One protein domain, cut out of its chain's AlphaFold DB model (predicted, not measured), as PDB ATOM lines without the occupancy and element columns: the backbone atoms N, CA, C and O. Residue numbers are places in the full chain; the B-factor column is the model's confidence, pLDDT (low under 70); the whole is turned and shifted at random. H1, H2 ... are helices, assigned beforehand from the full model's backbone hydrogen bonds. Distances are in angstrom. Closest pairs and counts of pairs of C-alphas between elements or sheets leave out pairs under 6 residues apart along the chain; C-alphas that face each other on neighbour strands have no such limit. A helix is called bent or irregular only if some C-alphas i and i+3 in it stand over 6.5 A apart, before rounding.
ATOM      1  N   PRO A 345      39.754 -43.182  24.619       81.25
ATOM      2  CA  PRO A 345      39.158 -43.741  23.412       81.25
ATOM      3  C   PRO A 345      38.150 -42.796  22.743       81.25
ATOM      4  O   PRO A 345      37.662 -43.110  21.662       81.25
ATOM      5  N   ARG A 346      37.805 -41.655  23.350       83.62
ATOM      6  CA  ARG A 346      36.874 -40.670  22.778       83.62
ATOM      7  C   ARG A 346      37.582 -39.536  22.044       83.62
ATOM      8  O   ARG A 346      36.915 -38.804  21.312       83.62
ATOM      9  N   ALA A 347      38.905 -39.404  22.185       84.88
ATOM     10  CA  ALA A 347      39.675 -38.275  21.664       84.88
ATOM     11  C   ALA A 347      39.451 -38.034  20.161       84.88
ATOM     12  O   ALA A 347      39.254 -36.897  19.724       84.88
ATOM     13  N   ASN A 348      39.404 -39.105  19.360       86.62
ATOM     14  CA  ASN A 348      39.183 -38.991  17.918       86.62
ATOM     15  C   ASN A 348      37.772 -38.530  17.559       86.62
ATOM     16  O   ASN A 348      37.626 -37.631  16.731       86.62
ATOM     17  N   ALA A 349      36.737 -39.115  18.165       84.62
ATOM     18  CA  ALA A 349      35.355 -38.762  17.847       84.62
ATOM     19  C   ALA A 349      34.997 -37.349  18.314       84.62
ATOM     20  O   ALA A 349      34.365 -36.602  17.562       84.62
ATOM     21  N   ARG A 350      35.477 -36.958  19.502       86.00
ATOM     22  CA  ARG A 350      35.438 -35.578  20.004       86.00
ATOM     23  C   ARG A 350      36.033 -34.612  18.986       86.00
ATOM     24  O   ARG A 350      35.326 -33.760  18.456       86.00
ATOM     25  N   TRP A 351      37.291 -34.814  18.599       87.94
ATOM     26  CA  TRP A 351      37.953 -33.949  17.621       87.94
ATOM     27  C   TRP A 351      37.254 -33.936  16.253       87.94
ATOM     28  O   TRP A 351      37.217 -32.927  15.535       87.94
ATOM     29  N   ARG A 352      36.641 -35.058  15.870       84.81
ATOM     30  CA  ARG A 352      35.877 -35.141  14.630       84.81
ATOM     31  C   ARG A 352      34.652 -34.222  14.635       84.81
ATOM     32  O   ARG A 352      34.352 -33.646  13.591       84.81
ATOM     33  N   SER A 353      33.975 -34.041  15.771       85.50
ATOM     34  CA  SER A 353      32.842 -33.105  15.878       85.50
ATOM     35  C   SER A 353      33.279 -31.662  15.568       85.50
ATOM     36  O   SER A 353      32.652 -30.990  14.743       85.50
ATOM     37  N   VAL A 354      34.440 -31.248  16.094       87.88
ATOM     38  CA  VAL A 354      35.085 -29.947  15.822       87.88
ATOM     39  C   VAL A 354      35.405 -29.796  14.337       87.88
ATOM     40  O   VAL A 354      35.007 -28.822  13.700       87.88
ATOM     41  N   THR A 355      36.106 -30.767  13.749       85.69
ATOM     42  CA  THR A 355      36.505 -30.698  12.334       85.69
ATOM     43  C   THR A 355      35.305 -30.759  11.385       85.69
ATOM     44  O   THR A 355      35.312 -30.086  10.350       85.69
ATOM     45  N   ARG A 356      34.238 -31.492  11.731       81.94
ATOM     46  CA  ARG A 356      32.971 -31.508  10.980       81.94
ATOM     47  C   ARG A 356      32.309 -30.135  11.000       81.94
ATOM     48  O   ARG A 356      31.966 -29.612   9.940       81.94
ATOM     49  N   LEU A 357      32.194 -29.521  12.177       84.81
ATOM     50  CA  LEU A 357      31.642 -28.177  12.307       84.81
ATOM     51  C   LEU A 357      32.482 -27.153  11.532       84.81
ATOM     52  O   LEU A 357      31.950 -26.377  10.740       84.81
ATOM     53  N   ALA A 358      33.804 -27.195  11.697       86.56
ATOM     54  CA  ALA A 358      34.718 -26.299  11.005       86.56
ATOM     55  C   ALA A 358      34.593 -26.435   9.489       86.56
ATOM     56  O   ALA A 358      34.430 -25.436   8.794       86.56
ATOM     57  N   THR A 359      34.634 -27.663   8.968       83.69
ATOM     58  CA  THR A 359      34.527 -27.887   7.527       83.69
ATOM     59  C   THR A 359      33.192 -27.394   6.997       83.69
ATOM     60  O   THR A 359      33.223 -26.735   5.964       83.69
ATOM     61  N   ARG A 360      32.068 -27.583   7.713       82.50
ATOM     62  CA  ARG A 360      30.732 -27.088   7.321       82.50
ATOM     63  C   ARG A 360      30.717 -25.603   6.950       82.50
ATOM     64  O   ARG A 360      30.048 -25.241   5.985       82.50
ATOM     65  N   PHE A 361      31.488 -24.776   7.649       83.00
ATOM     66  CA  PHE A 361      31.493 -23.323   7.458       83.00
ATOM     67  C   PHE A 361      32.778 -22.768   6.819       83.00
ATOM     68  O   PHE A 361      32.793 -21.625   6.365       83.00
ATOM     69  N   ASN A 362      33.852 -23.560   6.745       82.38
ATOM     70  CA  ASN A 362      35.138 -23.139   6.192       82.38
ATOM     71  C   ASN A 362      35.469 -23.825   4.860       82.38
ATOM     72  O   ASN A 362      35.296 -25.030   4.671       82.38
ATOM     73  N   ASN A 363      36.065 -23.051   3.952       83.00
ATOM     74  CA  ASN A 363      36.712 -23.573   2.750       83.00
ATOM     75  C   ASN A 363      38.163 -24.017   3.045       83.00
ATOM     76  O   ASN A 363      38.712 -23.783   4.125       83.00
ATOM     77  N   LYS A 364      38.832 -24.622   2.052       81.69
ATOM     78  CA  LYS A 364      40.223 -25.101   2.188       81.69
ATOM     79  C   LYS A 364      41.210 -24.004   2.604       81.69
ATOM     80  O   LYS A 364      42.161 -24.290   3.327       81.69
ATOM     81  N   GLN A 365      41.015 -22.767   2.150       84.69
ATOM     82  CA  GLN A 365      41.894 -21.647   2.489       84.69
ATOM     83  C   GLN A 365      41.732 -21.237   3.956       84.69
ATOM     84  O   GLN A 365      42.729 -21.043   4.651       84.69
ATOM     85  N   HIS A 366      40.496 -21.165   4.450       85.25
ATOM     86  CA  HIS A 366      40.211 -20.877   5.854       85.25
ATOM     87  C   HIS A 366      40.746 -21.976   6.774       85.25
ATOM     88  O   HIS A 366      41.385 -21.657   7.771       85.25
ATOM     89  N   MET A 367      40.595 -23.251   6.395       85.50
ATOM     90  CA  MET A 367      41.163 -24.375   7.151       85.50
ATOM     91  C   MET A 367      42.697 -24.292   7.245       85.50
ATOM     92  O   MET A 367      43.260 -24.502   8.315       85.50
ATOM     93  N   LYS A 368      43.388 -23.918   6.158       87.12
ATOM     94  CA  LYS A 368      44.846 -23.686   6.181       87.12
ATOM     95  C   LYS A 368      45.234 -22.511   7.079       87.12
ATOM     96  O   LYS A 368      46.193 -22.612   7.835       87.12
ATOM     97  N   SER A 369      44.491 -21.404   7.002       87.81
ATOM     98  CA  SER A 369      44.722 -20.236   7.859       87.81
ATOM     99  C   SER A 369      44.529 -20.572   9.338       87.81
ATOM    100  O   SER A 369      45.309 -20.102  10.160       87.81
ATOM    101  N   ALA A 370      43.526 -21.384   9.672       88.12
ATOM    102  CA  ALA A 370      43.294 -21.862  11.027       88.12
ATOM    103  C   ALA A 370      44.443 -22.743  11.539       88.12
ATOM    104  O   ALA A 370      44.929 -22.518  12.643       88.12
ATOM    105  N   ALA A 371      44.931 -23.681  10.720       87.38
ATOM    106  CA  ALA A 371      46.067 -24.530  11.079       87.38
ATOM    107  C   ALA A 371      47.356 -23.723  11.331       87.38
ATOM    108  O   ALA A 371      48.077 -24.000  12.284       87.38
ATOM    109  N   LEU A 372      47.622 -22.689  10.520       89.38
ATOM    110  CA  LEU A 372      48.751 -21.775  10.743       89.38
ATOM    111  C   LEU A 372      48.571 -20.940  12.021       89.38
ATOM    112  O   LEU A 372      49.521 -20.706  12.760       89.38
ATOM    113  N   CYS A 373      47.346 -20.490  12.296       91.12
ATOM    114  CA  CYS A 373      47.042 -19.788  13.540       91.12
ATOM    115  C   CYS A 373      47.334 -20.681  14.751       91.12
ATOM    116  O   CYS A 373      47.962 -20.228  15.704       91.12
ATOM    117  N   PHE A 374      46.933 -21.954  14.683       90.75
ATOM    118  CA  PHE A 374      47.227 -22.917  15.732       90.75
ATOM    119  C   PHE A 374      48.725 -23.188  15.877       90.75
ATOM    120  O   PHE A 374      49.197 -23.263  17.003       90.75
ATOM    121  N   SER A 375      49.502 -23.291  14.790       88.69
ATOM    122  CA  SER A 375      50.945 -23.542  14.918       88.69
ATOM    123  C   SER A 375      51.657 -22.433  15.694       88.69
ATOM    124  O   SER A 375      52.471 -22.728  16.562       88.69
ATOM    125  N   VAL A 376      51.297 -21.168  15.442       92.12
ATOM    126  CA  VAL A 376      51.823 -20.022  16.204       92.12
ATOM    127  C   VAL A 376      51.343 -20.065  17.658       92.12
ATOM    128  O   VAL A 376      52.141 -19.909  18.579       92.12
ATOM    129  N   ALA A 377      50.050 -20.320  17.877       90.69
ATOM    130  CA  ALA A 377      49.477 -20.396  19.219       90.69
ATOM    131  C   ALA A 377      50.096 -21.535  20.052       90.69
ATOM    132  O   ALA A 377      50.358 -21.363  21.239       90.69
ATOM    133  N   LYS A 378      50.404 -22.672  19.420       89.94
ATOM    134  CA  LYS A 378      51.077 -23.817  20.035       89.94
ATOM    135  C   LYS A 378      52.511 -23.495  20.444       89.94
ATOM    136  O   LYS A 378      52.921 -23.893  21.527       89.94
ATOM    137  N   GLU A 379      53.273 -22.774  19.621       90.12
ATOM    138  CA  GLU A 379      54.629 -22.345  19.999       90.12
ATOM    139  C   GLU A 379      54.608 -21.443  21.240       90.12
ATOM    140  O   GLU A 379      55.423 -21.620  22.146       90.12
ATOM    141  N   MET A 380      53.635 -20.529  21.315       90.00
ATOM    142  CA  MET A 380      53.420 -19.694  22.501       90.00
ATOM    143  C   MET A 380      53.013 -20.536  23.715       90.00
ATOM    144  O   MET A 380      53.582 -20.361  24.791       90.00
ATOM    145  N   PHE A 381      52.081 -21.477  23.543       88.94
ATOM    146  CA  PHE A 381      51.635 -22.398  24.592       88.94
ATOM    147  C   PHE A 381      52.795 -23.229  25.156       88.94
ATOM    148  O   PHE A 381      52.995 -23.272  26.367       88.94
ATOM    149  N   ASP A 382      53.613 -23.831  24.288       86.75
ATOM    150  CA  ASP A 382      54.791 -24.609  24.686       86.75
ATOM    151  C   ASP A 382      55.827 -23.744  25.421       86.75
ATOM    152  O   ASP A 382      56.458 -24.211  26.371       86.75
ATOM    153  N   GLY A 383      56.015 -22.493  24.988       86.50
ATOM    154  CA  GLY A 383      56.895 -21.534  25.658       86.50
ATOM    155  C   GLY A 383      56.417 -21.194  27.070       86.50
ATOM    156  O   GLY A 383      57.213 -21.232  28.010       86.50
ATOM    157  N   LEU A 384      55.117 -20.926  27.229       86.19
ATOM    158  CA  LEU A 384      54.497 -20.653  28.527       86.19
ATOM    159  C   LEU A 384      54.580 -21.866  29.455       86.19
ATOM    160  O   LEU A 384      55.031 -21.723  30.587       86.19
ATOM    161  N   ARG A 385      54.224 -23.060  28.963       85.25
ATOM    162  CA  ARG A 385      54.280 -24.308  29.738       85.25
ATOM    163  C   ARG A 385      55.674 -24.545  30.321       85.25
ATOM    164  O   ARG A 385      55.809 -24.717  31.526       85.25
ATOM    165  N   LYS A 386      56.722 -24.428  29.497       83.00
ATOM    166  CA  LYS A 386      58.117 -24.556  29.957       83.00
ATOM    167  C   LYS A 386      58.514 -23.493  30.980       83.00
ATOM    168  O   LYS A 386      59.268 -23.795  31.902       83.00
ATOM    169  N   GLY A 387      58.041 -22.258  30.800       76.75
ATOM    170  CA  GLY A 387      58.287 -21.156  31.728       76.75
ATOM    171  C   GLY A 387      57.693 -21.413  33.113       76.75
ATOM    172  O   GLY A 387      58.370 -21.178  34.110       76.75
ATOM    173  N   TYR A 388      56.475 -21.961  33.174       72.75
ATOM    174  CA  TYR A 388      55.818 -22.336  34.430       72.75
ATOM    175  C   TYR A 388      56.435 -23.580  35.080       72.75
ATOM    176  O   TYR A 388      56.593 -23.608  36.296       72.75
ATOM    177  N   GLU A 389      56.849 -24.576  34.295       70.44
ATOM    178  CA  GLU A 389      57.526 -25.780  34.809       70.44
ATOM    179  C   GLU A 389      58.941 -25.489  35.344       70.44
ATOM    180  O   GLU A 389      59.409 -26.163  36.258       70.44
ATOM    181  N   SER A 390      59.627 -24.481  34.790       66.88
ATOM    182  CA  SER A 390      61.003 -24.110  35.170       66.88
ATOM    183  C   SER A 390      61.076 -22.970  36.201       66.88
ATOM    184  O   SER A 390      62.160 -22.653  36.694       66.88
ATOM    185  N   GLY A 391      59.951 -22.312  36.496       58.56
ATOM    186  CA  GLY A 391      59.885 -21.104  37.312       58.56
ATOM    187  C   GLY A 391      59.520 -21.374  38.770       58.56
ATOM    188  O   GLY A 391      58.378 -21.701  39.080       58.56
ATOM    189  N   ASN A 392      60.464 -21.122  39.686       53.53
ATOM    190  CA  ASN A 392      60.154 -20.736  41.065       53.53
ATOM    191  C   ASN A 392      59.204 -19.529  41.017       53.53
ATOM    192  O   ASN A 392      59.646 -18.417  40.728       53.53
ATOM    193  N   GLY A 393      57.911 -19.743  41.260       51.03
ATOM    194  CA  GLY A 393      56.915 -18.676  41.258       51.03
ATOM    195  C   GLY A 393      57.216 -17.642  42.339       51.03
ATOM    196  O   GLY A 393      56.841 -17.828  43.493       51.03
ATOM    197  N   SER A 394      57.858 -16.533  41.971       52.62
ATOM    198  CA  SER A 394      57.976 -15.361  42.844       52.62
ATOM    199  C   SER A 394      56.660 -14.582  42.974       52.62
ATOM    200  O   SER A 394      56.586 -13.710  43.826       52.62
ATOM    201  N   ASP A 395      55.615 -14.948  42.217       55.41
ATOM    202  CA  ASP A 395      54.277 -14.340  42.270       55.41
ATOM    203  C   ASP A 395      53.145 -15.393  42.293       55.41
ATOM    204  O   ASP A 395      52.206 -15.302  41.516       55.41
ATOM    205  N   GLY A 396      53.224 -16.428  43.139       52.78
ATOM    206  CA  GLY A 396      52.069 -17.192  43.676       52.78
ATOM    207  C   GLY A 396      51.037 -17.874  42.743       52.78
ATOM    208  O   GLY A 396      50.202 -18.622  43.246       52.78
ATOM    209  N   PHE A 397      51.059 -17.675  41.424       53.84
ATOM    210  CA  PHE A 397      50.120 -18.243  40.456       53.84
ATOM    211  C   PHE A 397      50.769 -19.425  39.732       53.84
ATOM    212  O   PHE A 397      51.469 -19.264  38.734       53.84
ATOM    213  N   PHE A 398      50.514 -20.634  40.231       57.44
ATOM    214  CA  PHE A 398      50.776 -21.864  39.486       57.44
ATOM    215  C   PHE A 398      49.625 -22.103  38.503       57.44
ATOM    216  O   PHE A 398      48.547 -22.539  38.901       57.44
ATOM    217  N   VAL A 399      49.841 -21.815  37.218       65.38
ATOM    218  CA  VAL A 399      48.939 -22.255  36.145       65.38
ATOM    219  C   VAL A 399      49.527 -23.527  35.543       65.38
ATOM    220  O   VAL A 399      50.548 -23.482  34.860       65.38
ATOM    221  N   SER A 400      48.897 -24.668  35.819       72.81
ATOM    222  CA  SER A 400      49.235 -25.936  35.168       72.81
ATOM    223  C   SER A 400      48.576 -25.970  33.793       72.81
ATOM    224  O   SER A 400      47.352 -26.013  33.710       72.81
ATOM    225  N   LEU A 401      49.382 -25.913  32.730       80.56
ATOM    226  CA  LEU A 401      48.919 -26.064  31.350       80.56
ATOM    227  C   LEU A 401      48.997 -27.539  30.950       80.56
ATOM    228  O   LEU A 401      50.087 -28.083  30.764       80.56
ATOM    229  N   GLU A 402      47.841 -28.178  30.822       83.31
ATOM    230  CA  GLU A 402      47.704 -29.594  30.486       83.31
ATOM    231  C   GLU A 402      47.489 -29.794  28.974       83.31
ATOM    232  O   GLU A 402      47.105 -28.877  28.246       83.31
ATOM    233  N   ASP A 403      47.675 -31.020  28.472       80.75
ATOM    234  CA  ASP A 403      47.480 -31.320  27.043       80.75
ATOM    235  C   ASP A 403      46.026 -31.084  26.572       80.75
ATOM    236  O   ASP A 403      45.794 -30.742  25.407       80.75
ATOM    237  N   LYS A 404      45.042 -31.158  27.484       80.56
ATOM    238  CA  LYS A 404      43.639 -30.796  27.205       80.56
ATOM    239  C   LYS A 404      43.479 -29.319  26.817       80.56
ATOM    240  O   LYS A 404      42.669 -28.994  25.951       80.56
ATOM    241  N   ASP A 405      44.283 -28.429  27.402       85.00
ATOM    242  CA  ASP A 405      44.206 -26.987  27.143       85.00
ATOM    243  C   ASP A 405      44.732 -26.663  25.739       85.00
ATOM    244  O   ASP A 405      44.200 -25.793  25.043       85.00
ATOM    245  N   LEU A 406      45.733 -27.420  25.279       84.94
ATOM    246  CA  LEU A 406      46.224 -27.338  23.908       84.94
ATOM    247  C   LEU A 406      45.166 -27.817  22.901       84.94
ATOM    248  O   LEU A 406      45.002 -27.197  21.848       84.94
ATOM    249  N   GLU A 407      44.423 -28.881  23.225       85.44
ATOM    250  CA  GLU A 407      43.276 -29.336  22.426       85.44
ATOM    251  C   GLU A 407      42.212 -28.232  22.292       85.44
ATOM    252  O   GLU A 407      41.717 -27.982  21.187       85.44
ATOM    253  N   TYR A 408      41.878 -27.549  23.388       87.00
ATOM    254  CA  TYR A 408      40.902 -26.456  23.391       87.00
ATOM    255  C   TYR A 408      41.368 -25.259  22.559       87.00
ATOM    256  O   TYR A 408      40.588 -24.685  21.792       87.00
ATOM    257  N   LEU A 409      42.655 -24.916  22.652       88.06
ATOM    258  CA  LEU A 409      43.273 -23.873  21.835       88.06
ATOM    259  C   LEU A 409      43.210 -24.217  20.340       88.06
ATOM    260  O   LEU A 409      42.879 -23.361  19.516       88.06
ATOM    261  N   GLU A 410      43.468 -25.477  19.980       89.50
ATOM    262  CA  GLU A 410      43.343 -25.952  18.600       89.50
ATOM    263  C   GLU A 410      41.907 -25.826  18.083       89.50
ATOM    264  O   GLU A 410      41.684 -25.305  16.983       89.50
ATOM    265  N   ALA A 411      40.925 -26.251  18.884       89.25
ATOM    266  CA  ALA A 411      39.509 -26.150  18.543       89.25
ATOM    267  C   ALA A 411      39.090 -24.691  18.301       89.25
ATOM    268  O   ALA A 411      38.472 -24.385  17.276       89.25
ATOM    269  N   ALA A 412      39.491 -23.771  19.185       88.94
ATOM    270  CA  ALA A 412      39.215 -22.343  19.044       88.94
ATOM    271  C   ALA A 412      39.845 -21.756  17.765       88.94
ATOM    272  O   ALA A 412      39.169 -21.069  16.989       88.94
ATOM    273  N   CYS A 413      41.107 -22.086  17.465       90.25
ATOM    274  CA  CYS A 413      41.774 -21.663  16.229       90.25
ATOM    275  C   CYS A 413      41.078 -22.186  14.963       90.25
ATOM    276  O   CYS A 413      41.090 -21.503  13.932       90.25
ATOM    277  N   LEU A 414      40.471 -23.374  15.028       89.31
ATOM    278  CA  LEU A 414      39.751 -23.980  13.911       89.31
ATOM    279  C   LEU A 414      38.359 -23.373  13.704       89.31
ATOM    280  O   LEU A 414      37.915 -23.196  12.563       89.31
ATOM    281  N   LEU A 415      37.689 -23.010  14.796       89.25
ATOM    282  CA  LEU A 415      36.311 -22.531  14.788       89.25
ATOM    283  C   LEU A 415      36.184 -20.999  14.786       89.25
ATOM    284  O   LEU A 415      35.088 -20.482  14.576       89.25
ATOM    285  N   GLN A 416      37.268 -20.228  14.956       87.50
ATOM    286  CA  GLN A 416      37.203 -18.753  15.061       87.50
ATOM    287  C   GLN A 416      36.452 -18.049  13.929       87.50
ATOM    288  O   GLN A 416      35.762 -17.052  14.143       87.50
ATOM    289  N   LYS A 417      36.538 -18.594  12.716       87.25
ATOM    290  CA  LYS A 417      36.065 -17.949  11.487       87.25
ATOM    291  C   LYS A 417      34.765 -18.530  10.926       87.25
ATOM    292  O   LYS A 417      34.335 -18.078   9.868       87.25
ATOM    293  N   ILE A 418      34.106 -19.466  11.613       87.31
ATOM    294  CA  ILE A 418      32.888 -20.113  11.085       87.31
ATOM    295  C   ILE A 418      31.713 -19.134  10.921       87.31
ATOM    296  O   ILE A 418      30.911 -19.272  10.003       87.31
ATOM    297  N   GLY A 419      31.661 -18.079  11.737       85.19
ATOM    298  CA  GLY A 419      30.675 -17.006  11.628       85.19
ATOM    299  C   GLY A 419      30.842 -16.102  10.402       85.19
ATOM    300  O   GLY A 419      29.950 -15.303  10.131       85.19
ATOM    301  N   LEU A 420      31.934 -16.224   9.628       86.31
ATOM    302  CA  LEU A 420      32.127 -15.440   8.398       86.31
ATOM    303  C   LEU A 420      31.060 -15.727   7.338       86.31
ATOM    304  O   LEU A 420      30.809 -14.862   6.501       86.31
ATOM    305  N   TYR A 421      30.419 -16.898   7.395       81.00
ATOM    306  CA  TYR A 421      29.279 -17.224   6.541       81.00
ATOM    307  C   TYR A 421      28.126 -16.215   6.697       81.00
ATOM    308  O   TYR A 421      27.479 -15.867   5.715       81.00
ATOM    309  N   ALA A 422      27.916 -15.677   7.905       81.75
ATOM    310  CA  ALA A 422      26.890 -14.669   8.180       81.75
ATOM    311  C   ALA A 422      27.335 -13.226   7.853       81.75
ATOM    312  O   ALA A 422      26.534 -12.297   7.936       81.75
ATOM    313  N   GLY A 423      28.607 -13.015   7.492       83.62
ATOM    314  CA  GLY A 423      29.172 -11.709   7.148       83.62
ATOM    315  C   GLY A 423      30.452 -11.361   7.915       83.62
ATOM    316  O   GLY A 423      30.802 -11.961   8.927       83.62
ATOM    317  N   LYS A 424      31.182 -10.348   7.424       85.81
ATOM    318  CA  LYS A 424      32.493  -9.944   7.980       85.81
ATOM    319  C   LYS A 424      32.401  -9.158   9.292       85.81
ATOM    320  O   LYS A 424      33.331  -9.192  10.092       85.81
ATOM    321  N   LYS A 425      31.318  -8.411   9.521       88.31
ATOM    322  CA  LYS A 425      31.164  -7.572  10.720       88.31
ATOM    323  C   LYS A 425      30.632  -8.417  11.875       88.31
ATOM    324  O   LYS A 425      29.586  -9.037  11.742       88.31
ATOM    325  N   GLY A 426      31.338  -8.431  13.007       83.62
ATOM    326  CA  GLY A 426      30.909  -9.187  14.192       83.62
ATOM    327  C   GLY A 426      30.964 -10.710  14.030       83.62
ATOM    328  O   GLY A 426      30.308 -11.418  14.789       83.62
ATOM    329  N   TYR A 427      31.739 -11.221  13.065       86.31
ATOM    330  CA  TYR A 427      31.815 -12.656  12.767       86.31
ATOM    331  C   TYR A 427      32.232 -13.499  13.981       86.31
ATOM    332  O   TYR A 427      31.759 -14.617  14.124       86.31
ATOM    333  N   HIS A 428      33.057 -12.960  14.884       85.38
ATOM    334  CA  HIS A 428      33.458 -13.625  16.127       85.38
ATOM    335  C   HIS A 428      32.250 -13.895  17.044       85.38
ATOM    336  O   HIS A 428      32.124 -14.993  17.576       85.38
ATOM    337  N   LYS A 429      31.290 -12.962  17.145       85.88
ATOM    338  CA  LYS A 429      30.042 -13.166  17.909       85.88
ATOM    339  C   LYS A 429      29.139 -14.216  17.263       85.88
ATOM    340  O   LYS A 429      28.467 -14.966  17.964       85.88
ATOM    341  N   GLN A 430      29.134 -14.283  15.932       84.69
ATOM    342  CA  GLN A 430      28.399 -15.313  15.195       84.69
ATOM    343  C   GLN A 430      29.047 -16.691  15.363       84.69
ATOM    344  O   GLN A 430      28.349 -17.661  15.637       84.69
ATOM    345  N   SER A 431      30.380 -16.774  15.289       87.00
ATOM    346  CA  SER A 431      31.121 -17.996  15.611       87.00
ATOM    347  C   SER A 431      30.804 -18.463  17.031       87.00
ATOM    348  O   SER A 431      30.449 -19.622  17.209       87.00
ATOM    349  N   TYR A 432      30.831 -17.559  18.019       86.12
ATOM    350  CA  TYR A 432      30.416 -17.854  19.392       86.12
ATOM    351  C   TYR A 432      29.002 -18.444  19.453       86.12
ATOM    352  O   TYR A 432      28.796 -19.480  20.074       86.12
ATOM    353  N   HIS A 433      28.031 -17.819  18.783       83.12
ATOM    354  CA  HIS A 433      26.650 -18.294  18.787       83.12
ATOM    355  C   HIS A 433      26.525 -19.713  18.213       83.12
ATOM    356  O   HIS A 433      25.857 -20.552  18.809       83.12
ATOM    357  N   ILE A 434      27.198 -19.990  17.093       84.12
ATOM    358  CA  ILE A 434      27.199 -21.313  16.452       84.12
ATOM    359  C   ILE A 434      27.837 -22.366  17.369       84.12
ATOM    360  O   ILE A 434      27.322 -23.474  17.485       84.12
ATOM    361  N   ILE A 435      28.943 -22.023  18.034       84.31
ATOM    362  CA  ILE A 435      29.680 -22.923  18.931       84.31
ATOM    363  C   ILE A 435      28.873 -23.212  20.199       84.31
ATOM    364  O   ILE A 435      28.652 -24.369  20.540       84.31
ATOM    365  N   ALA A 436      28.404 -22.165  20.879       80.69
ATOM    366  CA  ALA A 436      27.786 -22.270  22.196       80.69
ATOM    367  C   ALA A 436      26.326 -22.749  22.158       80.69
ATOM    368  O   ALA A 436      25.829 -23.236  23.170       80.69
ATOM    369  N   LYS A 437      25.620 -22.583  21.031       74.88
ATOM    370  CA  LYS A 437      24.189 -22.927  20.915       74.88
ATOM    371  C   LYS A 437      23.869 -24.009  19.886       74.88
ATOM    372  O   LYS A 437      22.707 -24.373  19.757       74.88
ATOM    373  N   GLY A 438      24.858 -24.493  19.135       64.62
ATOM    374  CA  GLY A 438      24.624 -25.370  17.987       64.62
ATOM    375  C   GLY A 438      24.436 -26.858  18.298       64.62
ATOM    376  O   GLY A 438      24.089 -27.597  17.389       64.62
ATOM    377  N   ASP A 439      24.690 -27.326  19.522       68.12
ATOM    378  CA  ASP A 439      24.703 -28.766  19.876       68.12
ATOM    379  C   ASP A 439      25.505 -29.648  18.882       68.12
ATOM    380  O   ASP A 439      25.201 -30.804  18.599       68.12
ATOM    381  N   HIS A 440      26.544 -29.062  18.274       76.62
ATOM    382  CA  HIS A 440      27.341 -29.692  17.214       76.62
ATOM    383  C   HIS A 440      28.629 -30.347  17.735       76.62
ATOM    384  O   HIS A 440      29.279 -31.103  17.004       76.62
ATOM    385  N   LEU A 441      29.029 -30.014  18.967       80.62
ATOM    386  CA  LEU A 441      30.324 -30.328  19.571       80.62
ATOM    387  C   LEU A 441      30.201 -31.479  20.563       80.62
ATOM    388  O   LEU A 441      30.405 -31.340  21.765       80.62
ATOM    389  N   HIS A 442      29.844 -32.636  20.031       79.38
ATOM    390  CA  HIS A 442      29.646 -33.831  20.833       79.38
ATOM    391  C   HIS A 442      30.948 -34.295  21.512       79.38
ATOM    392  O   HIS A 442      32.028 -34.269  20.907       79.38
ATOM    393  N   GLY A 443      30.814 -34.772  22.752       75.81
ATOM    394  CA  GLY A 443      31.920 -35.229  23.598       75.81
ATOM    395  C   GLY A 443      32.662 -34.116  24.353       75.81
ATOM    396  O   GLY A 443      33.648 -34.414  25.033       75.81
ATOM    397  N   TYR A 444      32.190 -32.870  24.252       80.81
ATOM    398  CA  TYR A 444      32.629 -31.746  25.076       80.81
ATOM    399  C   TYR A 444      31.470 -31.254  25.943       80.81
ATOM    400  O   TYR A 444      30.343 -31.111  25.467       80.81
ATOM    401  N   ASN A 445      31.737 -30.992  27.218       80.38
ATOM    402  CA  ASN A 445      30.754 -30.427  28.130       80.38
ATOM    403  C   ASN A 445      30.637 -28.898  27.961       80.38
ATOM    404  O   ASN A 445      31.461 -28.245  27.318       80.38
ATOM    405  N   ALA A 446      29.599 -28.308  28.560       77.94
ATOM    406  CA  ALA A 446      29.317 -26.880  28.418       77.94
ATOM    407  C   ALA A 446      30.444 -25.971  28.946       77.94
ATOM    408  O   ALA A 446      30.645 -24.889  28.400       77.94
ATOM    409  N   GLU A 447      31.180 -26.389  29.979       79.50
ATOM    410  CA  GLU A 447      32.315 -25.624  30.507       79.50
ATOM    411  C   GLU A 447      33.517 -25.684  29.556       79.50
ATOM    412  O   GLU A 447      34.104 -24.646  29.262       79.50
ATOM    413  N   GLU A 448      33.819 -26.854  28.980       81.50
ATOM    414  CA  GLU A 448      34.857 -27.001  27.947       81.50
ATOM    415  C   GLU A 448      34.571 -26.076  26.754       81.50
ATOM    416  O   GLU A 448      35.427 -25.292  26.347       81.50
ATOM    417  N   VAL A 449      33.338 -26.094  26.240       79.50
ATOM    418  CA  VAL A 449      32.933 -25.246  25.106       79.50
ATOM    419  C   VAL A 449      32.996 -23.756  25.464       79.50
ATOM    420  O   VAL A 449      33.418 -22.940  24.642       79.50
ATOM    421  N   LYS A 450      32.629 -23.368  26.695       76.38
ATOM    422  CA  LYS A 450      32.762 -21.977  27.162       76.38
ATOM    423  C   LYS A 450      34.215 -21.510  27.164       76.38
ATOM    424  O   LYS A 450      34.464 -20.382  26.742       76.38
ATOM    425  N   VAL A 451      35.160 -22.356  27.581       75.69
ATOM    426  CA  VAL A 451      36.596 -22.025  27.570       75.69
ATOM    427  C   VAL A 451      37.065 -21.698  26.150       75.69
ATOM    428  O   VAL A 451      37.765 -20.706  25.949       75.69
ATOM    429  N   TRP A 452      36.606 -22.441  25.140       72.69
ATOM    430  CA  TRP A 452      36.958 -22.182  23.733       72.69
ATOM    431  C   TRP A 452      36.443 -20.846  23.238       72.69
ATOM    432  O   TRP A 452      37.011 -20.252  22.329       72.69
ATOM    433  N   CYS A 453      35.323 -20.411  23.803       65.94
ATOM    434  CA  CYS A 453      34.636 -19.190  23.446       65.94
ATOM    435  C   CYS A 453      35.245 -17.936  24.089       65.94
ATOM    436  O   CYS A 453      34.948 -16.835  23.626       65.94
ATOM    437  N   LEU A 454      36.105 -18.069  25.105       61.81
ATOM    438  CA  LEU A 454      36.735 -16.932  25.791       61.81
ATOM    439  C   LEU A 454      37.480 -15.967  24.843       61.81
ATOM    440  O   LEU A 454      37.271 -14.760  24.972       61.81
ATOM    441  N   PRO A 455      38.243 -16.430  23.830       60.53
ATOM    442  CA  PRO A 455      38.905 -15.548  22.866       60.53
ATOM    443  C   PRO A 455      37.957 -14.741  21.965       60.53
ATOM    444  O   PRO A 455      38.423 -13.876  21.237       60.53
ATOM    445  N   TYR A 456      36.650 -15.028  21.958       57.97
ATOM    446  CA  TYR A 456      35.661 -14.318  21.133       57.97
ATOM    447  C   TYR A 456      34.999 -13.138  21.860       57.97
ATOM    448  O   TYR A 456      34.222 -12.401  21.243       57.97
ATOM    449  N   PHE A 457      35.252 -13.004  23.165       50.56
ATOM    450  CA  PHE A 457      34.766 -11.910  24.008       50.56
ATOM    451  C   PHE A 457      35.794 -10.787  24.196       50.56
ATOM    452  O   PHE A 457      35.399  -9.687  24.586       50.56
TER     453      PHE A 457
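What this domain is: This is residues 345 to 457 of the 458 residues of the protein "Ppx-GppA phosphatase protein (Exopolyphosphatase)" of Solanum tuberosum (UniProt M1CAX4). Helix H3 sits in the middle of an all-helix domain: the long helix H2 runs back along it, H1 packs on its last part, and the hairpin of H5 and H6 covers another side, with H6 crossing H3. The short H4 fills the end between H1 and H5, while at the other end residues 390 to 396 stick out in a long loop. The printed part has 113 residues with six named helices, H1 to H6 in chain order, and no named strand. It is compact, with a radius of gyration of the C-alphas of 15.2 A and spans of 47 by 32 by 23 A.

How they stand to each other: H1, residues 347 to 361, and H2, residues 364 to 390, are close but not clearly touching; their closest C-alphas, those of Thr 359 and Met 367, are 7.5 A apart. H2 forms a helical hairpin with H3, residues 403 to 415: they touch at a shallow tilt of 27 degrees, opposite ways, with C-alphas of Ala 370 and Leu 414 closest at 5.0 A. H3 is the hub, touching three helices. Its residues 411 to 415 alone touch residues 354 to 358 of H1, the same way at a shallow tilt of 16 degrees; the closest C-alphas, of Ala 358 and Leu 415, are 5.6 A apart. H4, residues 418 to 422, touches H1, with C-alphas of Phe 361 and Ile 418 closest at 5.0 A. H4 also touches H5, residues 427 to 437; the C-alphas of Gly 419 and Ser 431 are closest, at 4.1 A. H5 and H6, residues 446 to 456, form a helical hairpin at a shallow tilt of 3 degrees, opposite ways, with C-alphas of His 428 and Tyr 456 closest at 5.5 A. H6 touches H3 at a steep tilt of 57 degrees, with C-alphas of Ala 412 and Trp 452 closest at 5.2 A. H2 is apart from H4, H5 and H6. Every O i to N i+4 pair is within hydrogen-bond range in H2, H3 and H5, against 9 of 11 in H1, 5 of 7 in H6 and 0 of 1 in H4, where 1 of 2 O i to N i+3 pairs is.

Where its parts are: H1 starts at C-alpha 347 (39.675, -38.275, 21.664) and is 22.2 A long. H2 is 39.0 A, H3 18.8 A, H4 8.6 A and H5 15.2 A. H6, 15.8 A, ends at C-alpha 456 (35.661, -14.318, 21.133); it is irregular, but only just, with C-alphas 452 and 455 7.0 A apart.

The domain as a whole: The C-alphas farthest apart, of Asn 392 and Ala 422, are 47.2 A apart. The printed part has no cut. The link from H2 to H3, residues 391 to 402, is long. Mean pLDDT of the printed part is 80.4; residues 390 to 399, 438 to 439 and 453 to 457 are under 70.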